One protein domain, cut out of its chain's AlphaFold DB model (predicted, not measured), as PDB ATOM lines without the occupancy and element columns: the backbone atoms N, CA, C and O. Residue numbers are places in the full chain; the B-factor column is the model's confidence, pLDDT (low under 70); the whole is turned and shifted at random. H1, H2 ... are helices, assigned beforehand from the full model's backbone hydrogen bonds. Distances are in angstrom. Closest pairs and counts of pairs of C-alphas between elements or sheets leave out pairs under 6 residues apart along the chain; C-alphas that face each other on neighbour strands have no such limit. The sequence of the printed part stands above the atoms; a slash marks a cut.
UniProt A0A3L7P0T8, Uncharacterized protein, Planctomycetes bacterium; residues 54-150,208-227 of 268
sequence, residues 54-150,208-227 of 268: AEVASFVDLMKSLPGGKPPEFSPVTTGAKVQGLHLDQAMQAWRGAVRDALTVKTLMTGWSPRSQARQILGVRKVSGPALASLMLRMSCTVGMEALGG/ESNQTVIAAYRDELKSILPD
ATOM      1  N   ALA A  54      32.080 -11.813  44.623       93.75
ATOM      2  CA  ALA A  54      32.480 -13.122  44.119       93.75
ATOM      3  C   ALA A  54      33.989 -13.208  43.826       93.75
ATOM      4  O   ALA A  54      34.599 -14.253  44.063       93.75
ATOM      5  N   GLU A  55      34.606 -12.128  43.335       94.56
ATOM      6  CA  GLU A  55      36.056 -12.071  43.114       94.56
ATOM      7  C   GLU A  55      36.827 -12.095  44.435       94.56
ATOM      8  O   GLU A  55      37.788 -12.853  44.563       94.56
ATOM      9  N   VAL A  56      36.395 -11.313  45.430       92.56
ATOM     10  CA  VAL A  56      37.054 -11.268  46.744       92.56
ATOM     11  C   VAL A  56      36.880 -12.593  47.491       92.56
ATOM     12  O   VAL A  56      37.859 -13.132  48.009       92.56
ATOM     13  N   ALA A  57      35.689 -13.194  47.456       92.88
ATOM     14  CA  ALA A  57      35.452 -14.532  47.995       92.88
ATOM     15  C   ALA A  57      36.333 -15.591  47.311       92.88
ATOM     16  O   ALA A  57      36.979 -16.393  47.988       92.88
ATOM     17  N   SER A  58      36.416 -15.556  45.974       93.50
ATOM     18  CA  SER A  58      37.281 -16.457  45.200       93.50
ATOM     19  C   SER A  58      38.754 -16.274  45.558       93.50
ATOM     20  O   SER A  58      39.493 -17.252  45.650       93.50
ATOM     21  N   PHE A  59      39.196 -15.038  45.797       90.81
ATOM     22  CA  PHE A  59      40.554 -14.774  46.255       90.81
ATOM     23  C   PHE A  59      40.818 -15.366  47.637       90.81
ATOM     24  O   PHE A  59      41.809 -16.070  47.811       90.81
ATOM     25  N   VAL A  60      39.935 -15.125  48.608       90.50
ATOM     26  CA  VAL A  60      40.075 -15.665  49.968       90.50
ATOM     27  C   VAL A  60      40.132 -17.196  49.944       90.50
ATOM     28  O   VAL A  60      41.000 -17.786  50.591       90.50
ATOM     29  N   ASP A  61      39.260 -17.849  49.173       92.12
ATOM     30  CA  ASP A  61      39.264 -19.309  48.996       92.12
ATOM     31  C   ASP A  61      40.561 -19.810  48.333       92.12
ATOM     32  O   ASP A  61      41.193 -20.769  48.795       92.12
ATOM     33  N   LEU A  62      41.036 -19.109  47.297       90.31
ATOM     34  CA  LEU A  62      42.313 -19.425  46.666       90.31
ATOM     35  C   LEU A  62      43.474 -19.327  47.662       90.31
ATOM     36  O   LEU A  62      44.281 -20.250  47.734       90.31
ATOM     37  N   MET A  63      43.553 -18.248  48.444       89.06
ATOM     38  CA  MET A  63      44.639 -18.034  49.406       89.06
ATOM     39  C   MET A  63      44.658 -19.113  50.484       89.06
ATOM     40  O   MET A  63      45.719 -19.671  50.747       89.06
ATOM     41  N   LYS A  64      43.494 -19.494  51.026       88.69
ATOM     42  CA  LYS A  64      43.365 -20.610  51.987       88.69
ATOM     43  C   LYS A  64      43.869 -21.944  51.432       88.69
ATOM     44  O   LYS A  64      44.299 -22.801  52.196       88.69
ATOM     45  N   SER A  65      43.823 -22.111  50.114       88.06
ATOM     46  CA  SER A  65      44.264 -23.332  49.434       88.06
ATOM     47  C   SER A  65      45.749 -23.334  49.095       88.06
ATOM     48  O   SER A  65      46.303 -24.395  48.815       88.06
ATOM     49  N   LEU A  66      46.394 -22.164  49.062       85.12
ATOM     50  CA  LEU A  66      47.799 -22.042  48.702       85.12
ATOM     51  C   LEU A  66      48.725 -22.406  49.872       85.12
ATOM     52  O   LEU A  66      48.378 -22.196  51.037       85.12
ATOM     53  N   PRO A  67      49.944 -22.906  49.586       78.94
ATOM     54  CA  PRO A  67      50.907 -23.246  50.626       78.94
ATOM     55  C   PRO A  67      51.217 -22.036  51.513       78.94
ATOM     56  O   PRO A  67      51.671 -20.997  51.032       78.94
ATOM     57  N   GLY A  68      50.969 -22.173  52.816       79.19
ATOM     58  CA  GLY A  68      51.208 -21.108  53.791       79.19
ATOM     59  C   GLY A  68      50.264 -19.908  53.682       79.19
ATOM     60  O   GLY A  68      50.587 -18.861  54.238       79.19
ATOM     61  N   GLY A  69      49.136 -20.029  52.972       78.88
ATOM     62  CA  GLY A  69      48.135 -18.963  52.882       78.88
ATOM     63  C   GLY A  69      48.551 -17.772  52.016       78.88
ATOM     64  O   GLY A  69      47.960 -16.701  52.129       78.88
ATOM     65  N   LYS A  70      49.606 -17.923  51.202       72.00
ATOM     66  CA  LYS A  70      50.242 -16.813  50.484       72.00
ATOM     67  C   LYS A  70      50.172 -16.993  48.970       72.00
ATOM     68  O   LYS A  70      50.360 -18.111  48.480       72.00
ATOM     69  N   PRO A  71      49.969 -15.900  48.216       74.19
ATOM     70  CA  PRO A  71      50.107 -15.941  46.770       74.19
ATOM     71  C   PRO A  71      51.563 -16.256  46.391       74.19
ATOM     72  O   PRO A  71      52.478 -15.969  47.171       74.19
ATOM     73  N   PRO A  72      51.814 -16.823  45.198       74.81
ATOM     74  CA  PRO A  72      53.171 -16.911  44.681       74.81
ATOM     75  C   PRO A  72      53.804 -15.518  44.637       74.81
ATOM     76  O   PRO A  72      53.149 -14.553  44.243       74.81
ATOM     77  N   GLU A  73      55.072 -15.426  45.024       72.38
ATOM     78  CA  GLU A  73      55.786 -14.153  45.035       72.38
ATOM     79  C   GLU A  73      55.928 -13.605  43.610       72.38
ATOM     80  O   GLU A  73      56.315 -14.317  42.678       72.38
ATOM     81  N   PHE A  74      55.604 -12.323  43.453       66.25
ATOM     82  CA  PHE A  74      55.957 -11.551  42.271       66.25
ATOM     83  C   PHE A  74      57.325 -10.911  42.481       66.25
ATOM     84  O   PHE A  74      57.702 -10.585  43.610       66.25
ATOM     85  N   SER A  75      58.064 -10.723  41.390       64.19
ATOM     86  CA  SER A  75      59.351 -10.036  41.442       64.19
ATOM     87  C   SER A  75      59.165  -8.623  42.004       64.19
ATOM     88  O   SER A  75      58.203  -7.946  41.627       64.19
ATOM     89  N   PRO A  76      60.067  -8.144  42.879       63.94
ATOM     90  CA  PRO A  76      60.013  -6.765  43.336       63.94
ATOM     91  C   PRO A  76      60.164  -5.832  42.135       63.94
ATOM     92  O   PRO A  76      61.065  -5.995  41.312       63.94
ATOM     93  N   VAL A  77      59.275  -4.847  42.046       63.19
ATOM     94  CA  VAL A  77      59.304  -3.848  40.981       63.19
ATOM     95  C   VAL A  77      60.020  -2.613  41.501       63.19
ATOM     96  O   VAL A  77      59.596  -2.006  42.483       63.19
ATOM     97  N   THR A  78      61.121  -2.240  40.856       64.31
ATOM     98  CA  THR A  78      61.802  -0.975  41.130       64.31
ATOM     99  C   THR A  78      61.185   0.116  40.269       64.31
ATOM    100  O   THR A  78      61.277   0.063  39.043       64.31
ATOM    101  N   THR A  79      60.584   1.115  40.905       63.56
ATOM    102  CA  THR A  79      60.197   2.360  40.242       63.56
ATOM    103  C   THR A  79      61.432   3.244  40.128       63.56
ATOM    104  O   THR A  79      62.040   3.582  41.140       63.56
ATOM    105  N   GLY A  80      61.828   3.585  38.907       66.56
ATOM    106  CA  GLY A  80      62.936   4.499  38.659       66.56
ATOM    107  C   GLY A  80      63.108   4.733  37.168       66.56
ATOM    108  O   GLY A  80      63.135   3.783  36.384       66.56
ATOM    109  N   ALA A  81      63.218   5.997  36.772       76.75
ATOM    110  CA  ALA A  81      63.475   6.378  35.390       76.75
ATOM    111  C   ALA A  81      64.865   7.004  35.276       76.75
ATOM    112  O   ALA A  81      65.280   7.803  36.115       76.75
ATOM    113  N   LYS A  82      65.600   6.670  34.214       80.88
ATOM    114  CA  LYS A  82      66.862   7.352  33.912       80.88
ATOM    115  C   LYS A  82      66.540   8.736  33.348       80.88
ATOM    116  O   LYS A  82      66.141   8.840  32.195       80.88
ATOM    117  N   VAL A  83      66.717   9.776  34.163       83.88
ATOM    118  CA  VAL A  83      66.374  11.169  33.804       83.88
ATOM    119  C   VAL A  83      67.584  12.071  33.536       83.88
ATOM    120  O   VAL A  83      67.440  13.277  33.356       83.88
ATOM    121  N   GLN A  84      68.792  11.503  33.498       80.00
ATOM    122  CA  GLN A  84      70.019  12.255  33.228       80.00
ATOM    123  C   GLN A  84      69.937  12.959  31.866       80.00
ATOM    124  O   GLN A  84      69.698  12.321  30.844       80.00
ATOM    125  N   GLY A  85      70.146  14.278  31.865       79.44
ATOM    126  CA  GLY A  85      70.103  15.109  30.658       79.44
ATOM    127  C   GLY A  85      68.699  15.468  30.158       79.44
ATOM    128  O   GLY A  85      68.595  16.159  29.147       79.44
ATOM    129  N   LEU A  86      67.631  15.043  30.841       86.88
ATOM    130  CA  LEU A  86      66.265  15.431  30.490       86.88
ATOM    131  C   LEU A  86      65.911  16.819  31.029       86.88
ATOM    132  O   LEU A  86      66.366  17.238  32.095       86.88
ATOM    133  N   HIS A  87      65.024  17.512  30.315       89.69
ATOM    134  CA  HIS A  87      64.356  18.690  30.861       89.69
ATOM    135  C   HIS A  87      63.387  18.300  31.983       89.69
ATOM    136  O   HIS A  87      62.897  17.173  32.034       89.69
ATOM    137  N   LEU A  88      63.061  19.260  32.854       91.00
ATOM    138  CA  LEU A  88      62.218  19.050  34.034       91.00
ATOM    139  C   LEU A  88      60.886  18.360  33.703       91.00
ATOM    140  O   LEU A  88      60.544  17.356  34.318       91.00
ATOM    141  N   ASP A  89      60.175  18.839  32.681       92.69
ATOM    142  CA  ASP A  89      58.895  18.251  32.272       92.69
ATOM    143  C   ASP A  89      59.052  16.818  31.759       92.69
ATOM    144  O   ASP A  89      58.237  15.951  32.072       92.69
ATOM    145  N   GLN A  90      60.127  16.538  31.020       94.38
ATOM    146  CA  GLN A  90      60.427  15.197  30.515       94.38
ATOM    147  C   GLN A  90      60.788  14.239  31.654       94.38
ATOM    148  O   GLN A  90      60.304  13.111  31.668       94.38
ATOM    149  N   ALA A  91      61.583  14.693  32.628       92.88
ATOM    150  CA  ALA A  91      61.909  13.924  33.824       92.88
ATOM    151  C   ALA A  91      60.641  13.577  34.619       92.88
ATOM    152  O   ALA A  91      60.421  12.415  34.956       92.88
ATOM    153  N   MET A  92      59.749  14.555  34.819       94.94
ATOM    154  CA  MET A  92      58.466  14.325  35.486       94.94
ATOM    155  C   MET A  92      57.591  13.310  34.749       94.94
ATOM    156  O   MET A  92      57.030  12.420  35.385       94.94
ATOM    157  N   GLN A  93      57.479  13.407  33.421       95.88
ATOM    158  CA  GLN A  93      56.729  12.421  32.638       95.88
ATOM    159  C   GLN A  93      57.355  11.025  32.717       95.88
ATOM    160  O   GLN A  93      56.631  10.040  32.839       95.88
ATOM    161  N   ALA A  94      58.686  10.933  32.711       93.94
ATOM    162  CA  ALA A  94      59.388   9.662  32.841       93.94
ATOM    163  C   ALA A  94      59.122   8.995  34.202       93.94
ATOM    164  O   ALA A  94      58.857   7.794  34.246       93.94
ATOM    165  N   TRP A  95      59.120   9.756  35.302       94.19
ATOM    166  CA  TRP A  95      58.785   9.218  36.626       94.19
ATOM    167  C   TRP A  95      57.321   8.788  36.735       94.19
ATOM    168  O   TRP A  95      57.050   7.694  37.228       94.19
ATOM    169  N   ARG A  96      56.374   9.587  36.221       94.81
ATOM    170  CA  ARG A  96      54.954   9.187  36.169       94.81
ATOM    171  C   ARG A  96      54.766   7.893  35.374       94.81
ATOM    172  O   ARG A  96      54.095   6.973  35.837       94.81
ATOM    173  N   GLY A  97      55.407   7.805  34.208       93.75
ATOM    174  CA  GLY A  97      55.414   6.603  33.377       93.75
ATOM    175  C   GLY A  97      55.962   5.390  34.126       93.75
ATOM    176  O   GLY A  97      55.311   4.352  34.149       93.75
ATOM    177  N   ALA A  98      57.087   5.539  34.830       90.00
ATOM    178  CA  ALA A  98      57.679   4.459  35.617       90.00
ATOM    179  C   ALA A  98      56.745   3.940  36.726       90.00
ATOM    180  O   ALA A  98      56.688   2.733  36.959       90.00
ATOM    181  N   VAL A  99      55.989   4.824  37.393       89.00
ATOM    182  CA  VAL A  99      54.980   4.413  38.386       89.00
ATOM    183  C   VAL A  99      53.833   3.645  37.730       89.00
ATOM    184  O   VAL A  99      53.448   2.588  38.231       89.00
ATOM    185  N   ARG A 100      53.306   4.124  36.594       91.25
ATOM    186  CA  ARG A 100      52.238   3.413  35.870       91.25
ATOM    187  C   ARG A 100      52.695   2.057  35.359       91.25
ATOM    188  O   ARG A 100      52.002   1.070  35.581       91.25
ATOM    189  N   ASP A 101      53.871   1.994  34.744       89.25
ATOM    190  CA  ASP A 101      54.440   0.755  34.218       89.25
ATOM    191  C   ASP A 101      54.652  -0.276  35.329       89.25
ATOM    192  O   ASP A 101      54.412  -1.471  35.118       89.25
ATOM    193  N   ALA A 102      55.043   0.174  36.524       84.88
ATOM    194  CA  ALA A 102      55.217  -0.690  37.683       84.88
ATOM    195  C   ALA A 102      53.909  -1.346  38.154       84.88
ATOM    196  O   ALA A 102      53.927  -2.479  38.639       84.88
ATOM    197  N   LEU A 103      52.777  -0.668  37.968       84.62
ATOM    198  CA  LEU A 103      51.448  -1.108  38.391       84.62
ATOM    199  C   LEU A 103      50.649  -1.709  37.227       84.62
ATOM    200  O   LEU A 103      49.469  -1.422  37.045       84.62
ATOM    201  N   THR A 104      51.284  -2.583  36.441       87.38
ATOM    202  CA  THR A 104      50.617  -3.340  35.372       87.38
ATOM    203  C   THR A 104      50.704  -4.843  35.604       87.38
ATOM    204  O   THR A 104      51.677  -5.359  36.156       87.38
ATOM    205  N   VAL A 105      49.710  -5.580  35.094       87.81
ATOM    206  CA  VAL A 105      49.728  -7.055  35.080       87.81
ATOM    207  C   VAL A 105      50.993  -7.572  34.397       87.81
ATOM    208  O   VAL A 105      51.628  -8.496  34.894       87.81
ATOM    209  N   LYS A 106      51.392  -6.955  33.280       89.81
ATOM    210  CA  LYS A 106      52.599  -7.330  32.536       89.81
ATOM    211  C   LYS A 106      53.851  -7.248  33.412       89.81
ATOM    212  O   LYS A 106      54.639  -8.192  33.432       89.81
ATOM    213  N   THR A 107      54.028  -6.145  34.136       82.81
ATOM    214  CA  THR A 107      55.203  -5.950  34.988       82.81
ATOM    215  C   THR A 107      55.196  -6.901  36.177       82.81
ATOM    216  O   THR A 107      56.202  -7.569  36.400       82.81
ATOM    217  N   LEU A 108      54.058  -7.075  36.860       79.44
ATOM    218  CA  LEU A 108      53.935  -8.054  37.949       79.44
ATOM    219  C   LEU A 108      54.267  -9.477  37.485       79.44
ATOM    220  O   LEU A 108      54.946 -10.225  38.179       79.44
ATOM    221  N   MET A 109      53.848  -9.841  36.274       85.38
ATOM    222  CA  MET A 109      54.110 -11.153  35.684       85.38
ATOM    223  C   MET A 109      55.573 -11.368  35.264       85.38
ATOM    224  O   MET A 109      55.957 -12.492  34.929       85.38
ATOM    225  N   THR A 110      56.410 -10.328  35.281       81.50
ATOM    226  CA  THR A 110      57.820 -10.442  34.896       81.50
ATOM    227  C   THR A 110      58.576 -11.295  35.915       81.50
ATOM    228  O   THR A 110      58.676 -10.963  37.096       81.50
ATOM    229  N   GLY A 111      59.110 -12.431  35.461       67.00
ATOM    230  CA  GLY A 111      59.796 -13.393  36.330       67.00
ATOM    231  C   GLY A 111      58.859 -14.239  37.199       67.00
ATOM    232  O   GLY A 111      59.335 -14.968  38.067       67.00
ATOM    233  N   TRP A 112      57.541 -14.184  36.969       78.38
ATOM    234  CA  TRP A 112      56.591 -14.988  37.729       78.38
ATOM    235  C   TRP A 112      56.762 -16.480  37.434       78.38
ATOM    236  O   TRP A 112      56.546 -16.951  36.315       78.38
ATOM    237  N   SER A 113      57.144 -17.238  38.461       80.31
ATOM    238  CA  SER A 113      57.350 -18.682  38.376       80.31
ATOM    239  C   SER A 113      56.875 -19.353  39.667       80.31
ATOM    240  O   SER A 113      57.649 -19.514  40.615       80.31
ATOM    241  N   PRO A 114      55.589 -19.745  39.754       82.06
ATOM    242  CA  PRO A 114      55.075 -20.407  40.943       82.06
ATOM    243  C   PRO A 114      55.757 -21.768  41.138       82.06
ATOM    244  O   PRO A 114      55.961 -22.527  40.176       82.06
ATOM    245  N   ARG A 115      56.065 -22.091  42.403       84.44
ATOM    246  CA  ARG A 115      56.568 -23.410  42.827       84.44
ATOM    247  C   ARG A 115      55.569 -24.513  42.458       84.44
ATOM    248  O   ARG A 115      54.379 -24.239  42.300       84.44
ATOM    249  N   SER A 116      56.041 -25.756  42.348       86.12
ATOM    250  CA  SER A 116      55.260 -26.908  41.856       86.12
ATOM    251  C   SER A 116      53.878 -27.038  42.509       86.12
ATOM    252  O   SER A 116      52.878 -27.118  41.801       86.12
ATOM    253  N   GLN A 117      53.809 -26.965  43.839       86.19
ATOM    254  CA  GLN A 117      52.557 -27.102  44.586       86.19
ATOM    255  C   GLN A 117      51.572 -25.954  44.311       86.19
ATOM    256  O   GLN A 117      50.408 -26.193  44.001       86.19
ATOM    257  N   ALA A 118      52.036 -24.699  44.349       85.88
ATOM    258  CA  ALA A 118      51.197 -23.542  44.029       85.88
ATOM    259  C   ALA A 118      50.710 -23.584  42.570       85.88
ATOM    260  O   ALA A 118      49.553 -23.285  42.289       85.88
ATOM    261  N   ARG A 119      51.570 -24.022  41.641       88.06
ATOM    262  CA  ARG A 119      51.223 -24.206  40.227       88.06
ATOM    263  C   ARG A 119      50.138 -25.264  40.037       88.06
ATOM    264  O   ARG A 119      49.226 -25.046  39.246       88.06
ATOM    265  N   GLN A 120      50.215 -26.379  40.765       90.19
ATOM    266  CA  GLN A 120      49.191 -27.422  40.739       90.19
ATOM    267  C   GLN A 120      47.841 -26.881  41.221       90.19
ATOM    268  O   GLN A 120      46.843 -27.054  40.528       90.19
ATOM    269  N   ILE A 121      47.813 -26.180  42.359       90.12
ATOM    270  CA  ILE A 121      46.580 -25.600  42.914       90.12
ATOM    271  C   ILE A 121      45.959 -24.597  41.940       90.12
ATOM    272  O   ILE A 121      44.774 -24.703  41.639       90.12
ATOM    273  N   LEU A 122      46.758 -23.675  41.390       90.31
ATOM    274  CA  LEU A 122      46.296 -22.721  40.376       90.31
ATOM    275  C   LEU A 122      45.742 -23.434  39.132       90.31
ATOM    276  O   LEU A 122      44.709 -23.024  38.605       90.31
ATOM    277  N   GLY A 123      46.380 -24.530  38.704       90.81
ATOM    278  CA  GLY A 123      45.926 -25.360  37.588       90.81
ATOM    279  C   GLY A 123      44.572 -26.029  37.841       90.81
ATOM    280  O   GLY A 123      43.675 -25.912  37.007       90.81
ATOM    281  N   VAL A 124      44.387 -26.672  38.999       92.38
ATOM    282  CA  VAL A 124      43.111 -27.316  39.373       92.38
ATOM    283  C   VAL A 124      42.000 -26.273  39.528       92.38
ATOM    284  O   VAL A 124      40.902 -26.451  39.007       92.38
ATOM    285  N   ARG A 125      42.310 -25.138  40.168       92.56
ATOM    286  CA  ARG A 125      41.394 -24.001  40.369       92.56
ATOM    287  C   ARG A 125      41.117 -23.209  39.078       92.56
ATOM    288  O   ARG A 125      40.278 -22.312  39.102       92.56
ATOM    289  N   LYS A 126      41.796 -23.527  37.965       93.31
ATOM    290  CA  LYS A 126      41.740 -22.832  36.661       93.31
ATOM    291  C   LYS A 126      42.056 -21.329  36.728       93.31
ATOM    292  O   LYS A 126      41.527 -20.547  35.943       93.31
ATOM    293  N   VAL A 127      42.945 -20.923  37.632       92.88
ATOM    294  CA  VAL A 127      43.347 -19.520  37.801       92.88
ATOM    295  C   VAL A 127      44.645 -19.262  37.045       92.88
ATOM    296  O   VAL A 127      45.689 -19.840  37.351       92.88
ATOM    297  N   SER A 128      44.593 -18.368  36.057       92.50
ATOM    298  CA  SER A 128      45.791 -17.931  35.341       92.50
ATOM    299  C   SER A 128      46.573 -16.894  36.153       92.50
ATOM    300  O   SER A 128      46.010 -16.148  36.954       92.50
ATOM    301  N   GLY A 129      47.882 -16.806  35.915       90.06
ATOM    302  CA  GLY A 129      48.723 -15.768  36.517       90.06
ATOM    303  C   GLY A 129      48.265 -14.349  36.252       90.06
ATOM    304  O   GLY A 129      48.103 -13.601  37.212       90.06
ATOM    305  N   PRO A 130      47.999 -13.979  34.987       93.50
ATOM    306  CA  PRO A 130      47.497 -12.650  34.670       93.50
ATOM    307  C   PRO A 130      46.200 -12.311  35.413       93.50
ATOM    308  O   PRO A 130      46.031 -11.179  35.859       93.50
ATOM    309  N   ALA A 131      45.303 -13.288  35.586       93.88
ATOM    310  CA  ALA A 131      44.050 -13.083  36.305       93.88
ATOM    311  C   ALA A 131      44.286 -12.880  37.812       93.88
ATOM    312  O   ALA A 131      43.742 -11.948  38.401       93.88
ATOM    313  N   LEU A 132      45.168 -13.686  38.419       90.44
ATOM    314  CA  LEU A 132      45.575 -13.501  39.814       90.44
ATOM    315  C   LEU A 132      46.274 -12.150  40.032       90.44
ATOM    316  O   LEU A 132      45.954 -11.451  40.988       90.44
ATOM    317  N   ALA A 133      47.193 -11.763  39.146       88.56
ATOM    318  CA  ALA A 133      47.920 -10.498  39.226       88.56
ATOM    319  C   ALA A 133      46.986  -9.289  39.082       88.56
ATOM    320  O   ALA A 133      47.097  -8.345  39.858       88.56
ATOM    321  N   SER A 134      46.032  -9.332  38.145       92.75
ATOM    322  CA  SER A 134      45.006  -8.290  38.001       92.75
ATOM    323  C   SER A 134      44.163  -8.142  39.271       92.75
ATOM    324  O   SER A 134      43.975  -7.029  39.764       92.75
ATOM    325  N   LEU A 135      43.686  -9.256  39.840       91.31
ATOM    326  CA  LEU A 135      42.897  -9.228  41.072       91.31
ATOM    327  C   LEU A 135      43.721  -8.712  42.260       91.31
ATOM    328  O   LEU A 135      43.263  -7.838  42.996       91.31
ATOM    329  N   MET A 136      44.955  -9.198  42.421       88.06
ATOM    330  CA  MET A 136      45.859  -8.745  43.478       88.06
ATOM    331  C   MET A 136      46.187  -7.261  43.368       88.06
ATOM    332  O   MET A 136      46.202  -6.586  44.394       88.06
ATOM    333  N   LEU A 137      46.405  -6.738  42.160       87.94
ATOM    334  CA  LEU A 137      46.646  -5.315  41.948       87.94
ATOM    335  C   LEU A 137      45.430  -4.479  42.380       87.94
ATOM    336  O   LEU A 137      45.578  -3.572  43.196       87.94
ATOM    337  N   ARG A 138      44.221  -4.829  41.918       91.88
ATOM    338  CA  ARG A 138      42.977  -4.126  42.287       91.88
ATOM    339  C   ARG A 138      42.719  -4.141  43.795       91.88
ATOM    340  O   ARG A 138      42.417  -3.095  44.374       91.88
ATOM    341  N   MET A 139      42.872  -5.292  44.455       88.19
ATOM    342  CA  MET A 139      42.714  -5.377  45.913       88.19
ATOM    343  C   MET A 139      43.807  -4.610  46.656       88.19
ATOM    344  O   MET A 139      43.489  -3.880  47.587       88.19
ATOM    345  N   SER A 140      45.072  -4.726  46.240       85.94
ATOM    346  CA  SER A 140      46.191  -4.047  46.909       85.94
ATOM    347  C   SER A 140      46.063  -2.530  46.818       85.94
ATOM    348  O   SER A 140      46.283  -1.843  47.809       85.94
ATOM    349  N   CYS A 141      45.652  -1.997  45.664       87.19
ATOM    350  CA  CYS A 141      45.408  -0.565  45.512       87.19
ATOM    351  C   CYS A 141      44.181  -0.113  46.324       87.19
ATOM    352  O   CYS A 141      44.230   0.929  46.972       87.19
ATOM    353  N   THR A 142      43.112  -0.915  46.377       88.06
ATOM    354  CA  THR A 142      41.931  -0.598  47.205       88.06
ATOM    355  C   THR A 142      42.286  -0.568  48.695       88.06
ATOM    356  O   THR A 142      41.928   0.366  49.407       88.06
ATOM    357  N   VAL A 143      43.062  -1.545  49.155       84.81
ATOM    358  CA  VAL A 143      43.573  -1.627  50.529       84.81
ATOM    359  C   VAL A 143      44.533  -0.480  50.840       84.81
ATOM    360  O   VAL A 143      44.442   0.120  51.906       84.81
ATOM    361  N   GLY A 144      45.410  -0.118  49.900       82.81
ATOM    362  CA  GLY A 144      46.271   1.058  50.025       82.81
ATOM    363  C   GLY A 144      45.470   2.356  50.163       82.81
ATOM    364  O   GLY A 144      45.815   3.207  50.979       82.81
ATOM    365  N   MET A 145      44.358   2.490  49.433       84.75
ATOM    366  CA  MET A 145      43.444   3.622  49.593       84.75
ATOM    367  C   MET A 145      42.808   3.659  50.990       84.75
ATOM    368  O   MET A 145      42.760   4.733  51.586       84.75
ATOM    369  N   GLU A 146      42.343   2.525  51.528       83.31
ATOM    370  CA  GLU A 146      41.817   2.465  52.903       83.31
ATOM    371  C   GLU A 146      42.887   2.829  53.942       83.31
ATOM    372  O   GLU A 146      42.618   3.619  54.847       83.31
ATOM    373  N   ALA A 147      44.110   2.312  53.784       80.94
ATOM    374  CA  ALA A 147      45.228   2.581  54.688       80.94
ATOM    375  C   ALA A 147      45.616   4.071  54.726       80.94
ATOM    376  O   ALA A 147      46.023   4.584  55.766       80.94
ATOM    377  N   LEU A 148      45.428   4.794  53.618       80.00
ATOM    378  CA  LEU A 148      45.612   6.248  53.534       80.00
ATOM    379  C   LEU A 148      44.410   7.054  54.058       80.00
ATOM    380  O   LEU A 148      44.362   8.273  53.900       80.00
ATOM    381  N   GLY A 149      43.434   6.397  54.686       81.50
ATOM    382  CA  GLY A 149      42.252   7.028  55.269       81.50
ATOM    383  C   GLY A 149      41.062   7.145  54.317       81.50
ATOM    384  O   GLY A 149      40.073   7.773  54.681       81.50
ATOM    385  N   GLY A 150      41.126   6.539  53.129       85.44
ATOM    386  CA  GLY A 150      40.052   6.539  52.139       85.44
ATOM    387  C   GLY A 150      40.162   7.654  51.095       85.44
ATOM    388  O   GLY A 150      41.069   8.487  51.095       85.44
ATOM    389  N   GLU A 208      34.675   3.554  43.665       90.94
ATOM    390  CA  GLU A 208      34.350   3.721  45.091       90.94
ATOM    391  C   GLU A 208      33.734   2.457  45.704       90.94
ATOM    392  O   GLU A 208      34.015   2.125  46.855       90.94
ATOM    393  N   SER A 209      32.970   1.702  44.906       93.00
ATOM    394  CA  SER A 209      32.357   0.429  45.304       93.00
ATOM    395  C   SER A 209      33.368  -0.600  45.812       93.00
ATOM    396  O   SER A 209      33.006  -1.463  46.609       93.00
ATOM    397  N   ASN A 210      34.635  -0.506  45.395       92.25
ATOM    398  CA  ASN A 210      35.680  -1.441  45.803       92.25
ATOM    399  C   ASN A 210      35.912  -1.419  47.318       92.25
ATOM    400  O   ASN A 210      36.135  -2.475  47.907       92.25
ATOM    401  N   GLN A 211      35.825  -0.245  47.956       87.94
ATOM    402  CA  GLN A 211      36.001  -0.121  49.407       87.94
ATOM    403  C   GLN A 211      34.901  -0.867  50.161       87.94
ATOM    404  O   GLN A 211      35.193  -1.593  51.104       87.94
ATOM    405  N   THR A 212      33.647  -0.756  49.712       91.31
ATOM    406  CA  THR A 212      32.514  -1.471  50.317       91.31
ATOM    407  C   THR A 212      32.703  -2.982  50.234       91.31
ATOM    408  O   THR A 212      32.510  -3.683  51.226       91.31
ATOM    409  N   VAL A 213      33.132  -3.484  49.072       92.69
ATOM    410  CA  VAL A 213      33.377  -4.917  48.876       92.69
ATOM    411  C   VAL A 213      34.536  -5.395  49.753       92.69
ATOM    412  O   VAL A 213      34.400  -6.405  50.428       92.69
ATOM    413  N   ILE A 214      35.659  -4.672  49.809       87.44
ATOM    414  CA  ILE A 214      36.800  -5.056  50.659       87.44
ATOM    415  C   ILE A 214      36.447  -4.998  52.151       87.44
ATOM    416  O   ILE A 214      36.826  -5.900  52.900       87.44
ATOM    417  N   ALA A 215      35.684  -3.993  52.585       87.38
ATOM    418  CA  ALA A 215      35.253  -3.860  53.971       87.38
ATOM    419  C   ALA A 215      34.422  -5.064  54.447       87.38
ATOM    420  O   ALA A 215      34.576  -5.484  55.594       87.38
ATOM    421  N   ALA A 216      33.603  -5.654  53.567       89.69
ATOM    422  CA  ALA A 216      32.799  -6.838  53.874       89.69
ATOM    423  C   ALA A 216      33.635  -8.106  54.149       89.69
ATOM    424  O   ALA A 216      33.151  -9.002  54.829       89.69
ATOM    425  N   TYR A 217      34.885  -8.164  53.671       89.44
ATOM    426  CA  TYR A 217      35.807  -9.302  53.836       89.44
ATOM    427  C   TYR A 217      37.024  -8.954  54.708       89.44
ATOM    428  O   TYR A 217      38.065  -9.616  54.656       89.44
ATOM    429  N   ARG A 218      36.949  -7.859  55.476       82.94
ATOM    430  CA  ARG A 218      38.104  -7.305  56.197       82.94
ATOM    431  C   ARG A 218      38.728  -8.319  57.155       82.94
ATOM    432  O   ARG A 218      39.952  -8.374  57.257       82.94
ATOM    433  N   ASP A 219      37.917  -9.101  57.857       84.75
ATOM    434  CA  ASP A 219      38.414 -10.043  58.860       84.75
ATOM    435  C   ASP A 219      39.141 -11.234  58.231       84.75
ATOM    436  O   ASP A 219      40.206 -11.627  58.711       84.75
ATOM    437  N   GLU A 220      38.652 -11.746  57.106       85.06
ATOM    438  CA  GLU A 220      39.331 -12.783  56.336       85.06
ATOM    439  C   GLU A 220      40.639 -12.261  55.733       85.06
ATOM    440  O   GLU A 220      41.681 -12.922  55.810       85.06
ATOM    441  N   LEU A 221      40.601 -11.047  55.175       80.06
ATOM    442  CA  LEU A 221      41.742 -10.429  54.510       80.06
ATOM    443  C   LEU A 221      42.870 -10.044  55.477       80.06
ATOM    444  O   LEU A 221      44.027 -10.072  55.061       80.06
ATOM    445  N   LYS A 222      42.594  -9.769  56.763       76.50
ATOM    446  CA  LYS A 222      43.627  -9.478  57.787       76.50
ATOM    447  C   LYS A 222      44.709 -10.555  57.893       76.50
ATOM    448  O   LYS A 222      45.849 -10.244  58.216       76.50
ATOM    449  N   SER A 223      44.347 -11.816  57.658       72.00
ATOM    450  CA  SER A 223      45.275 -12.954  57.748       72.00
ATOM    451  C   SER A 223      46.101 -13.183  56.476       72.00
ATOM    452  O   SER A 223      47.091 -13.913  56.503       72.00
ATOM    453  N   ILE A 224      45.692 -12.559  55.369       71.44
ATOM    454  CA  ILE A 224      46.215 -12.786  54.017       71.44
ATOM    455  C   ILE A 224      47.047 -11.589  53.550       71.44
ATOM    456  O   ILE A 224      48.098 -11.747  52.926       71.44
ATOM    457  N   LEU A 225      46.558 -10.381  53.824       67.56
ATOM    458  CA  LEU A 225      47.174  -9.133  53.408       67.56
ATOM    459  C   LEU A 225      48.205  -8.651  54.439       67.56
ATOM    460  O   LEU A 225      48.131  -9.023  55.612       67.56
ATOM    461  N   PRO A 226      49.173  -7.811  54.027       59.19
ATOM    462  CA  PRO A 226      50.088  -7.171  54.960       59.19
ATOM    463  C   PRO A 226      49.319  -6.421  56.053       59.19
ATOM    464  O   PRO A 226      48.328  -5.748  55.773       59.19
ATOM    465  N   ASP A 227      49.802  -6.527  57.291       56.12
ATOM    466  CA  ASP A 227      49.239  -5.820  58.440       56.12
ATOM    467  C   ASP A 227      49.220  -4.307  58.171       56.12
ATOM    468  O   ASP A 227      50.270  -3.665  58.100       56.12
TER     469      ASP A 227
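Overview. This is residues 54 to 150 and 208 to 227 of the 268 residues of an uncharacterized protein of Planctomycetes bacterium (UniProt A0A3L7P0T8). A loose, open frame of helices bears one long arm: H5 runs along one side of the frame with H6 crossing it, H1 lies opposite H5 with H4 and H7 near it, and H2 makes the arm together with residues 78 to 87, the later part of the unnamed stretch of residues 66 to 87, whose first part stays with the frame. The printed part has 117 residues with seven named helices, H1 to H7 in order, and no named strand; the class is all helix. It is loose, with a radius of gyration of the C-alphas of 16.7 A and spans of 50 by 36 by 21 A.

Arrangement. Start at H1, residues 54 to 65; it is close to but not clearly touching H5, residues 129 to 147, about perpendicular at 75 degrees, the closest C-alphas being those of Glu 55 and Leu 135, 7.7 A apart. H2, residues 88 to 102, is apart from H5. H3, residues 105 to 108, touches H5 at residues 130 to 137 alone, closest at the C-alphas of Val 105 and Ala 133, 5.7 A. H4, residues 116 to 124, is close to but not clearly touching H1 through the C-alphas of Ile 121 and Ser 65, 7.3 A. H6, residues 209 to 216, touches H5 at residues 139 to 146 alone, about perpendicular at 83 degrees, closest at the C-alphas of Gln 211 and Thr 142, 6.3 A. H7, residues 218 to 221, is close to but not clearly touching H1 through the C-alphas of Glu 220 and Val 60, 7.0 A. Every O i to N i+4 pair is within hydrogen-bond range in H1, H2, H4, H5 and H6; H3 and H7 are too short for one.

Along the chain. Find C-alpha 54 at (32.480, -13.122, 44.119), where H1 begins its 16.5 A. H2 runs 21.3 A from C-alpha 88 at (62.218, 19.050, 34.034), and H5 runs 26.1 A to C-alpha 147 at (45.228, 2.581, 54.688).

Size, cuts and confidence. Look for the two C-alphas farthest apart at His 87 and Val 124, 51.4 A. Residues 151 to 207 are not printed, and C-alphas 150 and 208 are 9.5 A apart across this cut. The link from H1 to H2, 22 residues, is long. Residues 74 to 80, 111 and 225 to 227 have pLDDT under 70.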